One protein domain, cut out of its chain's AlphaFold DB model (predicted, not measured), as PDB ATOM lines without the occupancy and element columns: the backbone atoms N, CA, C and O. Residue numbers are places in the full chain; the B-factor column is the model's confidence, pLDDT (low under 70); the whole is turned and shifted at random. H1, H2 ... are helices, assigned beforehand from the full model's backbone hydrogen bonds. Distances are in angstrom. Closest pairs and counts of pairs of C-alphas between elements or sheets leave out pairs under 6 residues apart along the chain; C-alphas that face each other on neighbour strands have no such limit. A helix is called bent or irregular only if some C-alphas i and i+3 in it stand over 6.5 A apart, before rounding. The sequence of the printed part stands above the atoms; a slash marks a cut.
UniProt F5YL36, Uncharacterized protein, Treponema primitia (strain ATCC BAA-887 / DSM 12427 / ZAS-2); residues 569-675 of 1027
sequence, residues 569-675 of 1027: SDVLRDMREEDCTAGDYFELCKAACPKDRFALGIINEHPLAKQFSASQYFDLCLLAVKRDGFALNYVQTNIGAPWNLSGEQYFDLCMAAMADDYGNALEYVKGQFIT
ATOM      1  N   SER A 569      42.353  56.047  -6.580       83.25
ATOM      2  CA  SER A 569      41.947  55.098  -7.631       83.25
ATOM      3  C   SER A 569      41.182  55.753  -8.792       83.25
ATOM      4  O   SER A 569      41.244  55.250  -9.911       83.25
ATOM      5  N   ASP A 570      40.543  56.912  -8.571       82.81
ATOM      6  CA  ASP A 570      39.854  57.704  -9.608       82.81
ATOM      7  C   ASP A 570      40.738  58.006 -10.833       82.81
ATOM      8  O   ASP A 570      40.214  58.153 -11.935       82.81
ATOM      9  N   VAL A 571      42.070  58.037 -10.671       84.94
ATOM     10  CA  VAL A 571      43.032  58.177 -11.782       84.94
ATOM     11  C   VAL A 571      42.802  57.122 -12.869       84.94
ATOM     12  O   VAL A 571      42.938  57.430 -14.050       84.94
ATOM     13  N   LEU A 572      42.388  55.905 -12.499       85.75
ATOM     14  CA  LEU A 572      42.065  54.830 -13.440       85.75
ATOM     15  C   LEU A 572      40.933  55.216 -14.410       85.75
ATOM     16  O   LEU A 572      40.957  54.797 -15.566       85.75
ATOM     17  N   ARG A 573      39.969  56.047 -13.978       85.06
ATOM     18  CA  ARG A 573      38.841  56.499 -14.813       85.06
ATOM     19  C   ARG A 573      39.279  57.492 -15.899       85.06
ATOM     20  O   ARG A 573      38.691  57.499 -16.979       85.06
ATOM     21  N   ASP A 574      40.306  58.299 -15.629       81.06
ATOM     22  CA  ASP A 574      40.812  59.341 -16.539       81.06
ATOM     23  C   ASP A 574      41.813  58.807 -17.592       81.06
ATOM     24  O   ASP A 574      42.141  59.508 -18.564       81.06
ATOM     25  N   MET A 575      42.280  57.562 -17.426       84.00
ATOM     26  CA  MET A 575      43.125  56.855 -18.393       84.00
ATOM     27  C   MET A 575      42.329  56.453 -19.640       84.00
ATOM     28  O   MET A 575      41.225  55.913 -19.558       84.00
ATOM     29  N   ARG A 576      42.922  56.655 -20.814       82.38
ATOM     30  CA  ARG A 576      42.383  56.294 -22.131       82.38
ATOM     31  C   ARG A 576      43.279  55.252 -22.801       82.38
ATOM     32  O   ARG A 576      44.442  55.086 -22.438       82.38
ATOM     33  N   GLU A 577      42.768  54.616 -23.852       80.31
ATOM     34  CA  GLU A 577      43.522  53.644 -24.669       80.31
ATOM     35  C   GLU A 577      44.742  54.258 -25.393       80.31
ATOM     36  O   GLU A 577      45.623  53.535 -25.845       80.31
ATOM     37  N   GLU A 578      44.807  55.591 -25.493       80.31
ATOM     38  CA  GLU A 578      45.955  56.346 -26.019       80.31
ATOM     39  C   GLU A 578      47.034  56.662 -24.962       80.31
ATOM     40  O   GLU A 578      48.163  56.980 -25.333       80.31
ATOM     41  N   ASP A 579      46.718  56.571 -23.662       80.25
ATOM     42  CA  ASP A 579      47.649  56.929 -22.580       80.25
ATOM     43  C   ASP A 579      48.538  55.752 -22.134       80.25
ATOM     44  O   ASP A 579      49.648  55.974 -21.652       80.25
ATOM     45  N   CYS A 580      48.061  54.505 -22.245       83.38
ATOM     46  CA  CYS A 580      48.776  53.306 -21.782       83.38
ATOM     47  C   CYS A 580      48.260  52.019 -22.456       83.38
ATOM     48  O   CYS A 580      47.150  51.996 -22.992       83.38
ATOM     49  N   THR A 581      49.038  50.929 -22.428       87.25
ATOM     50  CA  THR A 581      48.557  49.620 -22.907       87.25
ATOM     51  C   THR A 581      47.677  48.926 -21.861       87.25
ATOM     52  O   THR A 581      47.722  49.245 -20.675       87.25
ATOM     53  N   ALA A 582      46.916  47.902 -22.263       84.69
ATOM     54  CA  ALA A 582      46.145  47.090 -21.314       84.69
ATOM     55  C   ALA A 582      47.026  46.381 -20.259       84.69
ATOM     56  O   ALA A 582      46.566  46.138 -19.147       84.69
ATOM     57  N   GLY A 583      48.294  46.079 -20.576       86.44
ATOM     58  CA  GLY A 583      49.251  45.535 -19.605       86.44
ATOM     59  C   GLY A 583      49.692  46.575 -18.573       86.44
ATOM     60  O   GLY A 583      49.714  46.287 -17.380       86.44
ATOM     61  N   ASP A 584      49.958  47.801 -19.021       87.19
ATOM     62  CA  ASP A 584      50.305  48.923 -18.141       87.19
ATOM     63  C   ASP A 584      49.124  49.283 -17.220       87.19
ATOM     64  O   ASP A 584      49.295  49.465 -16.014       87.19
ATOM     65  N   TYR A 585      47.904  49.307 -17.771       88.94
ATOM     66  CA  TYR A 585      46.671  49.522 -17.013       88.94
ATOM     67  C   TYR A 585      46.446  48.429 -15.954       88.94
ATOM     68  O   TYR A 585      46.053  48.734 -14.832       88.94
ATOM     69  N   PHE A 586      46.760  47.163 -16.257       89.31
ATOM     70  CA  PHE A 586      46.670  46.062 -15.290       89.31
ATOM     71  C   PHE A 586      47.589  46.248 -14.070       89.31
ATOM     72  O   PHE A 586      47.167  45.981 -12.943       89.31
ATOM     73  N   GLU A 587      48.814  46.749 -14.255       89.50
ATOM     74  CA  GLU A 587      49.708  47.032 -13.125       89.50
ATOM     75  C   GLU A 587      49.227  48.235 -12.289       89.50
ATOM     76  O   GLU A 587      49.301  48.179 -11.060       89.50
ATOM     77  N   LEU A 588      48.613  49.260 -12.903       89.62
ATOM     78  CA  LEU A 588      47.911  50.316 -12.151       89.62
ATOM     79  C   LEU A 588      46.755  49.737 -11.316       89.62
ATOM     80  O   LEU A 588      46.643  50.032 -10.128       89.62
ATOM     81  N   CYS A 589      45.929  48.860 -11.894       89.94
ATOM     82  CA  CYS A 589      44.846  48.186 -11.172       89.94
ATOM     83  C   CYS A 589      45.364  47.394  -9.956       89.94
ATOM     84  O   CYS A 589      44.783  47.476  -8.872       89.94
ATOM     85  N   LYS A 590      46.490  46.680 -10.098       90.31
ATOM     86  CA  LYS A 590      47.136  45.944  -8.995       90.31
ATOM     87  C   LYS A 590      47.683  46.856  -7.896       90.31
ATOM     88  O   LYS A 590      47.699  46.441  -6.739       90.31
ATOM     89  N   ALA A 591      48.105  48.075  -8.228       88.50
ATOM     90  CA  ALA A 591      48.486  49.083  -7.241       88.50
ATOM     91  C   ALA A 591      47.267  49.698  -6.516       88.50
ATOM     92  O   ALA A 591      47.382  50.077  -5.351       88.50
ATOM     93  N   ALA A 592      46.106  49.766  -7.182       89.81
ATOM     94  CA  ALA A 592      44.873  50.359  -6.658       89.81
ATOM     95  C   ALA A 592      44.096  49.441  -5.697       89.81
ATOM     96  O   ALA A 592      43.743  49.859  -4.592       89.81
ATOM     97  N   CYS A 593      43.829  48.190  -6.100       88.50
ATOM     98  CA  CYS A 593      42.957  47.266  -5.356       88.50
ATOM     99  C   CYS A 593      43.333  47.070  -3.868       88.50
ATOM    100  O   CYS A 593      42.427  47.083  -3.039       88.50
ATOM    101  N   PRO A 594      44.620  46.965  -3.469       85.06
ATOM    102  CA  PRO A 594      45.004  46.823  -2.058       85.06
ATOM    103  C   PRO A 594      44.812  48.088  -1.205       85.06
ATOM    104  O   PRO A 594      45.160  48.083  -0.021       85.06
ATOM    105  N   LYS A 595      44.375  49.205  -1.798       84.31
ATOM    106  CA  LYS A 595      44.317  50.523  -1.148       84.31
ATOM    107  C   LYS A 595      42.928  51.144  -1.145       84.31
ATOM    108  O   LYS A 595      42.585  51.785  -0.156       84.31
ATOM    109  N   ASP A 596      42.133  50.910  -2.186       83.75
ATOM    110  CA  ASP A 596      40.788  51.465  -2.323       83.75
ATOM    111  C   ASP A 596      39.745  50.378  -2.631       83.75
ATOM    112  O   ASP A 596      39.793  49.718  -3.672       83.75
ATOM    113  N   ARG A 597      38.756  50.249  -1.740       77.81
ATOM    114  CA  ARG A 597      37.619  49.321  -1.854       77.81
ATOM    115  C   ARG A 597      36.750  49.550  -3.095       77.81
ATOM    116  O   ARG A 597      36.090  48.625  -3.561       77.81
ATOM    117  N   PHE A 598      36.741  50.769  -3.636       82.62
ATOM    118  CA  PHE A 598      35.952  51.139  -4.812       82.62
ATOM    119  C   PHE A 598      36.694  50.909  -6.135       82.62
ATOM    120  O   PHE A 598      36.063  50.946  -7.196       82.62
ATOM    121  N   ALA A 599      38.004  50.620  -6.099       86.69
ATOM    122  CA  ALA A 599      38.822  50.440  -7.299       86.69
ATOM    123  C   ALA A 599      38.237  49.378  -8.245       86.69
ATOM    124  O   ALA A 599      38.181  49.595  -9.454       86.69
ATOM    125  N   LEU A 600      37.725  48.268  -7.701       86.69
ATOM    126  CA  LEU A 600      37.134  47.187  -8.494       86.69
ATOM    127  C   LEU A 600      35.924  47.664  -9.323       86.69
ATOM    128  O   LEU A 600      35.784  47.284 -10.484       86.69
ATOM    129  N   GLY A 601      35.096  48.556  -8.764       84.50
ATOM    130  CA  GLY A 601      33.976  49.183  -9.470       84.50
ATOM    131  C   GLY A 601      34.428  50.015 -10.674       84.50
ATOM    132  O   GLY A 601      33.882  49.859 -11.762       84.50
ATOM    133  N   ILE A 602      35.481  50.824 -10.509       85.31
ATOM    134  CA  ILE A 602      36.065  51.636 -11.594       85.31
ATOM    135  C   ILE A 602      36.660  50.737 -12.687       85.31
ATOM    136  O   ILE A 602      36.444  50.970 -13.877       85.31
ATOM    137  N   ILE A 603      37.378  49.681 -12.292       87.75
ATOM    138  CA  ILE A 603      38.010  48.726 -13.213       87.75
ATOM    139  C   ILE A 603      36.958  48.036 -14.088       87.75
ATOM    140  O   ILE A 603      37.135  47.956 -15.301       87.75
ATOM    141  N   ASN A 604      35.848  47.590 -13.496       85.62
ATOM    142  CA  ASN A 604      34.758  46.902 -14.192       85.62
ATOM    143  C   ASN A 604      34.101  47.720 -15.320       85.62
ATOM    144  O   ASN A 604      33.576  47.146 -16.278       85.62
ATOM    145  N   GLU A 605      34.080  49.049 -15.199       84.00
ATOM    146  CA  GLU A 605      33.483  49.947 -16.194       84.00
ATOM    147  C   GLU A 605      34.459  50.299 -17.334       84.00
ATOM    148  O   GLU A 605      34.034  50.734 -18.410       84.00
ATOM    149  N   HIS A 606      35.764  50.093 -17.131       87.00
ATOM    150  CA  HIS A 606      36.805  50.618 -18.010       87.00
ATOM    151  C   HIS A 606      37.003  49.802 -19.307       87.00
ATOM    152  O   HIS A 606      37.059  48.569 -19.265       87.00
ATOM    153  N   PRO A 607      37.161  50.443 -20.485       84.38
ATOM    154  CA  PRO A 607      37.403  49.737 -21.746       84.38
ATOM    155  C   PRO A 607      38.656  48.850 -21.770       84.38
ATOM    156  O   PRO A 607      38.575  47.738 -22.286       84.38
ATOM    157  N   LEU A 608      39.786  49.271 -21.186       85.12
ATOM    158  CA  LEU A 608      41.024  48.472 -21.190       85.12
ATOM    159  C   LEU A 608      40.896  47.199 -20.346       85.12
ATOM    160  O   LEU A 608      41.484  46.176 -20.700       85.12
ATOM    161  N   ALA A 609      40.064  47.216 -19.298       84.19
ATOM    162  CA  ALA A 609      39.777  46.017 -18.517       84.19
ATOM    163  C   ALA A 609      39.157  44.905 -19.380       84.19
ATOM    164  O   ALA A 609      39.416  43.737 -19.112       84.19
ATOM    165  N   LYS A 610      38.459  45.239 -20.489       82.19
ATOM    166  CA  LYS A 610      37.875  44.288 -21.474       82.19
ATOM    167  C   LYS A 610      38.879  43.362 -22.159       82.19
ATOM    168  O   LYS A 610      38.465  42.429 -22.843       82.19
ATOM    169  N   GLN A 611      40.172  43.588 -21.944       84.62
ATOM    170  CA  GLN A 611      41.271  42.793 -22.484       84.62
ATOM    171  C   GLN A 611      41.921  41.870 -21.429       84.62
ATOM    172  O   GLN A 611      42.818  41.101 -21.768       84.62
ATOM    173  N   PHE A 612      41.485  41.921 -20.162       86.88
ATOM    174  CA  PHE A 612      42.017  41.085 -19.082       86.88
ATOM    175  C   PHE A 612      41.546  39.627 -19.187       86.88
ATOM    176  O   PHE A 612      40.401  39.338 -19.538       86.88
ATOM    177  N   SER A 613      42.427  38.694 -18.821       85.75
ATOM    178  CA  SER A 613      42.071  37.283 -18.638       85.75
ATOM    179  C   SER A 613      41.345  37.032 -17.308       85.75
ATOM    180  O   SER A 613      41.499  37.789 -16.349       85.75
ATOM    181  N   ALA A 614      40.613  35.918 -17.207       81.50
ATOM    182  CA  ALA A 614      39.938  35.519 -15.966       81.50
ATOM    183  C   ALA A 614      40.896  35.376 -14.761       81.50
ATOM    184  O   ALA A 614      40.516  35.716 -13.646       81.50
ATOM    185  N   SER A 615      42.147  34.943 -14.980       85.62
ATOM    186  CA  SER A 615      43.172  34.881 -13.920       85.62
ATOM    187  C   SER A 615      43.564  36.274 -13.427       85.62
ATOM    188  O   SER A 615      43.615  36.507 -12.228       85.62
ATOM    189  N   GLN A 616      43.784  37.217 -14.347       88.12
ATOM    190  CA  GLN A 616      44.106  38.605 -14.003       88.12
ATOM    191  C   GLN A 616      42.953  39.287 -13.258       88.12
ATOM    192  O   GLN A 616      43.188  40.034 -12.313       88.12
ATOM    193  N   TYR A 617      41.706  39.014 -13.653       88.06
ATOM    194  CA  TYR A 617      40.536  39.518 -12.939       88.06
ATOM    195  C   TYR A 617      40.423  38.917 -11.530       88.06
ATOM    196  O   TYR A 617      40.229  39.656 -10.571       88.06
ATOM    197  N   PHE A 618      40.621  37.601 -11.387       88.62
ATOM    198  CA  PHE A 618      40.650  36.928 -10.085       88.62
ATOM    199  C   PHE A 618      41.710  37.522  -9.144       88.62
ATOM    200  O   PHE A 618      41.388  37.825  -7.996       88.62
ATOM    201  N   ASP A 619      42.931  37.765  -9.633       89.75
ATOM    202  CA  ASP A 619      44.004  38.386  -8.845       89.75
ATOM    203  C   ASP A 619      43.598  39.781  -8.328       89.75
ATOM    204  O   ASP A 619      43.826  40.104  -7.162       89.75
ATOM    205  N   LEU A 620      42.954  40.605  -9.166       90.00
ATOM    206  CA  LEU A 620      42.458  41.932  -8.774       90.00
ATOM    207  C   LEU A 620      41.320  41.857  -7.749       90.00
ATOM    208  O   LEU A 620      41.331  42.618  -6.780       90.00
ATOM    209  N   CYS A 621      40.369  40.937  -7.939       88.94
ATOM    210  CA  CYS A 621      39.293  40.680  -6.984       88.94
ATOM    211  C   CYS A 621      39.857  40.244  -5.627       88.94
ATOM    212  O   CYS A 621      39.473  40.801  -4.604       88.94
ATOM    213  N   LEU A 622      40.814  39.312  -5.612       89.31
ATOM    214  CA  LEU A 622      41.430  38.805  -4.387       89.31
ATOM    215  C   LEU A 622      42.209  39.897  -3.638       89.31
ATOM    216  O   LEU A 622      42.167  39.940  -2.411       89.31
ATOM    217  N   LEU A 623      42.894  40.794  -4.358       89.88
ATOM    218  CA  LEU A 623      43.593  41.941  -3.765       89.88
ATOM    219  C   LEU A 623      42.639  42.981  -3.156       89.88
ATOM    220  O   LEU A 623      42.988  43.575  -2.140       89.88
ATOM    221  N   ALA A 624      41.468  43.207  -3.761       88.38
ATOM    222  CA  ALA A 624      40.466  44.137  -3.237       88.38
ATOM    223  C   ALA A 624      39.702  43.545  -2.041       88.38
ATOM    224  O   ALA A 624      39.527  44.203  -1.019       88.38
ATOM    225  N   VAL A 625      39.294  42.280  -2.145       87.31
ATOM    226  CA  VAL A 625      38.515  41.579  -1.116       87.31
ATOM    227  C   VAL A 625      39.321  41.365   0.173       87.31
ATOM    228  O   VAL A 625      38.791  41.599   1.251       87.31
ATOM    229  N   LYS A 626      40.624  41.056   0.077       85.00
ATOM    230  CA  LYS A 626      41.560  41.029   1.225       85.00
ATOM    231  C   LYS A 626      41.882  42.403   1.830       85.00
ATOM    232  O   LYS A 626      42.740  42.512   2.704       85.00
ATOM    233  N   ARG A 627      41.311  43.484   1.291       83.25
ATOM    234  CA  ARG A 627      41.459  44.835   1.842       83.25
ATOM    235  C   ARG A 627      40.181  45.303   2.522       83.25
ATOM    236  O   ARG A 627      40.286  46.001   3.528       83.25
ATOM    237  N   ASP A 628      39.029  44.980   1.945       82.38
ATOM    238  CA  ASP A 628      37.694  45.290   2.453       82.38
ATOM    239  C   ASP A 628      36.703  44.269   1.868       82.38
ATOM    240  O   ASP A 628      36.542  44.187   0.644       82.38
ATOM    241  N   GLY A 629      36.021  43.503   2.727       78.44
ATOM    242  CA  GLY A 629      35.048  42.484   2.312       78.44
ATOM    243  C   GLY A 629      33.892  43.049   1.471       78.44
ATOM    244  O   GLY A 629      33.351  42.347   0.613       78.44
ATOM    245  N   PHE A 630      33.585  44.346   1.608       80.12
ATOM    246  CA  PHE A 630      32.608  45.062   0.778       80.12
ATOM    247  C   PHE A 630      32.934  45.008  -0.727       80.12
ATOM    248  O   PHE A 630      32.034  45.083  -1.568       80.12
ATOM    249  N   ALA A 631      34.208  44.818  -1.101       85.31
ATOM    250  CA  ALA A 631      34.617  44.684  -2.499       85.31
ATOM    251  C   ALA A 631      33.939  43.499  -3.222       85.31
ATOM    252  O   ALA A 631      33.815  43.529  -4.450       85.31
ATOM    253  N   LEU A 632      33.435  42.497  -2.483       85.50
ATOM    254  CA  LEU A 632      32.681  41.360  -3.022       85.50
ATOM    255  C   LEU A 632      31.428  41.797  -3.807       85.50
ATOM    256  O   LEU A 632      31.097  41.195  -4.833       85.50
ATOM    257  N   ASN A 633      30.781  42.894  -3.394       84.81
ATOM    258  CA  ASN A 633      29.627  43.480  -4.083       84.81
ATOM    259  C   ASN A 633      29.963  43.816  -5.553       84.81
ATOM    260  O   ASN A 633      29.231  43.451  -6.485       84.81
ATOM    261  N   TYR A 634      31.146  44.401  -5.772       84.69
ATOM    262  CA  TYR A 634      31.651  44.796  -7.086       84.69
ATOM    263  C   TYR A 634      32.174  43.635  -7.943       84.69
ATOM    264  O   TYR A 634      32.438  43.849  -9.125       84.69
ATOM    265  N   VAL A 635      32.316  42.409  -7.428       85.38
ATOM    266  CA  VAL A 635      32.773  41.271  -8.246       85.38
ATOM    267  C   VAL A 635      31.722  40.957  -9.317       85.38
ATOM    268  O   VAL A 635      30.591  40.571  -9.003       85.38
ATOM    269  N   GLN A 636      32.076  41.133 -10.594       77.94
ATOM    270  CA  GLN A 636      31.197  40.809 -11.715       77.94
ATOM    271  C   GLN A 636      31.248  39.318 -12.040       77.94
ATOM    272  O   GLN A 636      32.308  38.723 -12.201       77.94
ATOM    273  N   THR A 637      30.065  38.739 -12.206       65.69
ATOM    274  CA  THR A 637      29.849  37.295 -12.366       65.69
ATOM    275  C   THR A 637      28.925  36.996 -13.556       65.69
ATOM    276  O   THR A 637      28.167  36.029 -13.555       65.69
ATOM    277  N   ASN A 638      28.899  37.887 -14.553       61.88
ATOM    278  CA  ASN A 638      27.983  37.787 -15.688       61.88
ATOM    279  C   ASN A 638      28.427  36.687 -16.659       61.88
ATOM    280  O   ASN A 638      29.468  36.800 -17.310       61.88
ATOM    281  N   ILE A 639      27.575  35.672 -16.823       49.53
ATOM    282  CA  ILE A 639      27.744  34.594 -17.803       49.53
ATOM    283  C   ILE A 639      27.819  35.212 -19.211       49.53
ATOM    284  O   ILE A 639      26.814  35.676 -19.749       49.53
ATOM    285  N   GLY A 640      29.019  35.226 -19.801       48.62
ATOM    286  CA  GLY A 640      29.294  35.810 -21.121       48.62
ATOM    287  C   GLY A 640      30.274  36.992 -21.137       48.62
ATOM    288  O   GLY A 640      30.636  37.444 -22.221       48.62
ATOM    289  N   ALA A 641      30.737  37.479 -19.981       55.50
ATOM    290  CA  ALA A 641      31.882  38.394 -19.908       55.50
ATOM    291  C   ALA A 641      33.222  37.651 -20.156       55.50
ATOM    292  O   ALA A 641      33.283  36.436 -19.945       55.50
ATOM    293  N   PRO A 642      34.318  38.338 -20.557       54.12
ATOM    294  CA  PRO A 642      35.610  37.685 -20.824       54.12
ATOM    295  C   PRO A 642      36.270  37.032 -19.589       54.12
ATOM    296  O   PRO A 642      37.138  36.174 -19.735       54.12
ATOM    297  N   TRP A 643      35.845  37.417 -18.382       69.38
ATOM    298  CA  TRP A 643      36.383  37.012 -17.074       69.38
ATOM    299  C   TRP A 643      35.358  36.255 -16.220       69.38
ATOM    300  O   TRP A 643      35.149  36.556 -15.047       69.38
ATOM    301  N   ASN A 644      34.686  35.264 -16.802       71.50
ATOM    302  CA  ASN A 644      33.778  34.416 -16.033       71.50
ATOM    303  C   ASN A 644      34.561  33.567 -15.010       71.50
ATOM    304  O   ASN A 644      35.250  32.622 -15.397       71.50
ATOM    305  N   LEU A 645      34.452  33.907 -13.722       77.62
ATOM    306  CA  LEU A 645      35.017  33.134 -12.612       77.62
ATOM    307  C   LEU A 645      34.291  31.786 -12.461       77.62
ATOM    308  O   LEU A 645      33.093  31.684 -12.740       77.62
ATOM    309  N   SER A 646      34.999  30.747 -12.010       82.19
ATOM    310  CA  SER A 646      34.360  29.491 -11.600       82.19
ATOM    311  C   SER A 646      33.656  29.636 -10.242       82.19
ATOM    312  O   SER A 646      33.964  30.542  -9.467       82.19
ATOM    313  N   GLY A 647      32.727  28.725  -9.925       79.81
ATOM    314  CA  GLY A 647      32.077  28.691  -8.605       79.81
ATOM    315  C   GLY A 647      33.071  28.471  -7.459       79.81
ATOM    316  O   GLY A 647      32.952  29.110  -6.423       79.81
ATOM    317  N   GLU A 648      34.109  27.651  -7.676       83.88
ATOM    318  CA  GLU A 648      35.217  27.474  -6.723       83.88
ATOM    319  C   GLU A 648      35.994  28.783  -6.514       83.88
ATOM    320  O   GLU A 648      36.167  29.210  -5.381       83.88
ATOM    321  N   GLN A 649      36.363  29.490  -7.590       85.50
ATOM    322  CA  GLN A 649      37.037  30.791  -7.480       85.50
ATOM    323  C   GLN A 649      36.164  31.853  -6.800       85.50
ATOM    324  O   GLN A 649      36.679  32.702  -6.077       85.50
ATOM    325  N   TYR A 650      34.848  31.839  -7.025       87.31
ATOM    326  CA  TYR A 650      33.944  32.749  -6.326       87.31
ATOM    327  C   TYR A 650      33.823  32.389  -4.838       87.31
ATOM    328  O   TYR A 650      33.858  33.284  -4.001       87.31
ATOM    329  N   PHE A 651      33.771  31.099  -4.494       87.12
ATOM    330  CA  PHE A 651      33.800  30.634  -3.108       87.12
ATOM    331  C   PHE A 651      35.111  31.004  -2.394       87.12
ATOM    332  O   PHE A 651      35.057  31.527  -1.285       87.12
ATOM    333  N   ASP A 652      36.268  30.850  -3.048       88.00
ATOM    334  CA  ASP A 652      37.569  31.295  -2.524       88.00
ATOM    335  C   ASP A 652      37.591  32.810  -2.252       88.00
ATOM    336  O   ASP A 652      38.150  33.256  -1.248       88.00
ATOM    337  N   LEU A 653      36.959  33.616  -3.118       88.19
ATOM    338  CA  LEU A 653      36.785  35.054  -2.886       88.19
ATOM    339  C   LEU A 653      35.839  35.333  -1.714       88.19
ATOM    340  O   LEU A 653      36.158  36.187  -0.896       88.19
ATOM    341  N   CYS A 654      34.719  34.617  -1.580       86.69
ATOM    342  CA  CYS A 654      33.834  34.750  -0.419       86.69
ATOM    343  C   CYS A 654      34.571  34.401   0.884       86.69
ATOM    344  O   CYS A 654      34.532  35.183   1.828       86.69
ATOM    345  N   MET A 655      35.312  33.290   0.925       84.81
ATOM    346  CA  MET A 655      36.127  32.895   2.080       84.81
ATOM    347  C   MET A 655      37.226  33.918   2.399       84.81
ATOM    348  O   MET A 655      37.521  34.153   3.568       84.81
ATOM    349  N   ALA A 656      37.810  34.559   1.379       85.50
ATOM    350  CA  ALA A 656      38.735  35.674   1.562       85.50
ATOM    351  C   ALA A 656      38.038  36.958   2.056       85.50
ATOM    352  O   ALA A 656      38.654  37.714   2.795       85.50
ATOM    353  N   ALA A 657      36.774  37.202   1.690       83.44
ATOM    354  CA  ALA A 657      35.992  38.341   2.183       83.44
ATOM    355  C   ALA A 657      35.666  38.188   3.672       83.44
ATOM    356  O   ALA A 657      35.803  39.142   4.431       83.44
ATOM    357  N   MET A 658      35.334  36.961   4.091       77.50
ATOM    358  CA  MET A 658      35.165  36.610   5.503       77.50
ATOM    359  C   MET A 658      36.505  36.468   6.247       77.50
ATOM    360  O   MET A 658      36.502  36.019   7.388       77.50
ATOM    361  N   ALA A 659      37.668  36.739   5.632       71.81
ATOM    362  CA  ALA A 659      38.974  36.522   6.268       71.81
ATOM    363  C   ALA A 659      39.408  37.653   7.214       71.81
ATOM    364  O   ALA A 659      40.209  37.379   8.106       71.81
ATOM    365  N   ASP A 660      38.828  38.844   7.082       64.19
ATOM    366  CA  ASP A 660      39.072  40.032   7.912       64.19
ATOM    367  C   ASP A 660      37.755  40.492   8.599       64.19
ATOM    368  O   ASP A 660      36.700  39.917   8.330       64.19
ATOM    369  N   ASP A 661      37.791  41.499   9.486       56.25
ATOM    370  CA  ASP A 661      36.697  41.910  10.414       56.25
ATOM    371  C   ASP A 661      35.417  42.518   9.764       56.25
ATOM    372  O   ASP A 661      34.722  43.349  10.352       56.25
ATOM    373  N   TYR A 662      35.077  42.135   8.533       59.31
ATOM    374  CA  TYR A 662      33.975  42.695   7.743       59.31
ATOM    375  C   TYR A 662      32.718  41.810   7.795       59.31
ATOM    376  O   TYR A 662      32.378  41.159   6.808       59.31
ATOM    377  N   GLY A 663      32.006  41.807   8.929       55.88
ATOM    378  CA  GLY A 663      30.812  40.964   9.153       55.88
ATOM    379  C   GLY A 663      29.771  40.996   8.024       55.88
ATOM    380  O   GLY A 663      29.322  39.948   7.567       55.88
ATOM    381  N   ASN A 664      29.498  42.190   7.494       63.25
ATOM    382  CA  ASN A 664      28.529  42.442   6.422       63.25
ATOM    383  C   ASN A 664      28.915  41.841   5.053       63.25
ATOM    384  O   ASN A 664      28.165  41.966   4.090       63.25
ATOM    385  N   ALA A 665      30.088  41.213   4.901       71.88
ATOM    386  CA  ALA A 665      30.487  40.614   3.627       71.88
ATOM    387  C   ALA A 665      29.542  39.479   3.175       71.88
ATOM    388  O   ALA A 665      29.450  39.210   1.973       71.88
ATOM    389  N   LEU A 666      28.817  38.847   4.110       75.62
ATOM    390  CA  LEU A 666      27.827  37.802   3.830       75.62
ATOM    391  C   LEU A 666      26.615  38.339   3.036       75.62
ATOM    392  O   LEU A 666      26.141  37.639   2.141       75.62
ATOM    393  N   GLU A 667      26.213  39.602   3.250       72.62
ATOM    394  CA  GLU A 667      25.152  40.306   2.498       72.62
ATOM    395  C   GLU A 667      25.418  40.298   0.977       72.62
ATOM    396  O   GLU A 667      24.511  40.168   0.152       72.62
ATOM    397  N   TYR A 668      26.693  40.402   0.578       77.00
ATOM    398  CA  TYR A 668      27.104  40.525  -0.828       77.00
ATOM    399  C   TYR A 668      27.341  39.181  -1.532       77.00
ATOM    400  O   TYR A 668      27.744  39.156  -2.705       77.00
ATOM    401  N   VAL A 669      27.091  38.060  -0.850       81.56
ATOM    402  CA  VAL A 669      27.269  36.712  -1.399       81.56
ATOM    403  C   VAL A 669      26.153  36.384  -2.393       81.56
ATOM    404  O   VAL A 669      24.983  36.203  -2.065       81.56
ATOM    405  N   LYS A 670      26.529  36.241  -3.665       78.81
ATOM    406  CA  LYS A 670      25.611  35.947  -4.770       78.81
ATOM    407  C   LYS A 670      25.302  34.448  -4.790       78.81
ATOM    408  O   LYS A 670      25.955  33.684  -5.501       78.81
ATOM    409  N   GLY A 671      24.265  34.042  -4.051       71.25
ATOM    410  CA  GLY A 671      23.846  32.642  -3.843       71.25
ATOM    411  C   GLY A 671      23.623  31.782  -5.102       71.25
ATOM    412  O   GLY A 671      23.561  30.563  -5.010       71.25
ATOM    413  N   GLN A 672      23.570  32.377  -6.298       74.75
ATOM    414  CA  GLN A 672      23.530  31.655  -7.578       74.75
ATOM    415  C   GLN A 672      24.864  30.982  -7.986       74.75
ATOM    416  O   GLN A 672      24.886  30.265  -8.986       74.75
ATOM    417  N   PHE A 673      25.967  31.207  -7.254       76.75
ATOM    418  CA  PHE A 673      27.302  30.652  -7.561       76.75
ATOM    419  C   PHE A 673      27.891  29.724  -6.490       76.75
ATOM    420  O   PHE A 673      28.994  29.219  -6.689       76.75
ATOM    421  N   ILE A 674      27.181  29.497  -5.383       83.31
ATOM    422  CA  ILE A 674      27.636  28.662  -4.261       83.31
ATOM    423  C   ILE A 674      26.606  27.581  -3.923       83.31
ATOM    424  O   ILE A 674      25.420  27.713  -4.225       83.31
ATOM    425  N   THR A 675      27.059  26.490  -3.306       86.31
ATOM    426  CA  THR A 675      26.180  25.417  -2.819       86.31
ATOM    427  C   THR A 675      25.615  25.720  -1.429       86.31
ATOM    428  O   THR A 675      26.061  26.626  -0.727       86.31
TER     429      THR A 675
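What this domain is: This is residues 569 to 675 of the 1027 residues of an uncharacterized protein of Treponema primitia (strain ATCC BAA-887 / DSM 12427 / ZAS-2) (UniProt F5YL36). A slab of two layers of helices, with the chain wound back and forth between them: the longer H2, H5 and H7 stand side by side in one row, and the shorter H3, H6 and H8 make a second row over it, running largely the other way. Short H1 continues the second row beyond H3, and short H4 packs on H2 near Ala 582. The printed part has 107 residues with eight named helices, H1 to H8 in order, and no named strand; the class is all helix. It is compact, with a radius of gyration of the C-alphas of 13.4 A and spans of 43 by 29 by 16 A.

Where its parts are: H1 is residues 571 to 574, with C-alpha 571 at (43.032, 58.177, -11.782). H2, residues 582 to 592, is 15.1 A long. H3 is residues 599 to 605 and H4 residues 608 to 611. H5, residues 614 to 625, is the longest by residues at 16.1 A, and begins with C-alpha 614 at (39.938, 35.519, -15.966). H6 is residues 629 to 634. H7, residues 647 to 657, is 15.0 A long. H8, residues 663 to 668, ends with C-alpha 668 at (27.104, 40.525, -0.828); it is only just irregular, with C-alphas 663 and 666 6.9 A apart.

How they stand to each other: H1 touches H3, the closest C-alphas being those of Arg 573 and Ile 602, 6.5 A apart. H2 touches H4, with the C-alphas of Ala 582 and Leu 608 closest at 5.3 A. H2 touches H5 at a shallow tilt of 17 degrees, the same way; the C-alphas of Lys 590 and Leu 620 are closest at 6.2 A. H5 touches H7 at a shallow tilt of 22 degrees, the same way, closest at the C-alphas of Val 625 and Ala 657, 5.3 A. H6 touches H8 at a shallow tilt of 14 degrees, the same way, closest at the C-alphas of Asn 633 and Tyr 668, 5.1 A. H6 and H7 form a hairpin at a steep tilt of 42 degrees, with the C-alphas of Gly 629 and Ala 657 closest at 4.3 A. H1 and H8 are apart. Every O i to N i+4 pair is within hydrogen-bond range in H2, H5 and H7; the figures are 2 of 3 in H3, and 0 of 2 in H6 and in H8, where O i to N i+3 gives 3 of 3 and 2 of 3; H1 and H4 are too short for an i+4 pair.

The domain as a whole: The two C-alphas farthest apart, those of Glu 578 and Thr 675, are 43.4 A apart. The printed part has no cut. The link from H6 to H7, residues 635 to 646, is long. The mean pLDDT of the printed part is 81.1, and residues 637 to 643 and 660 to 664 are under 70.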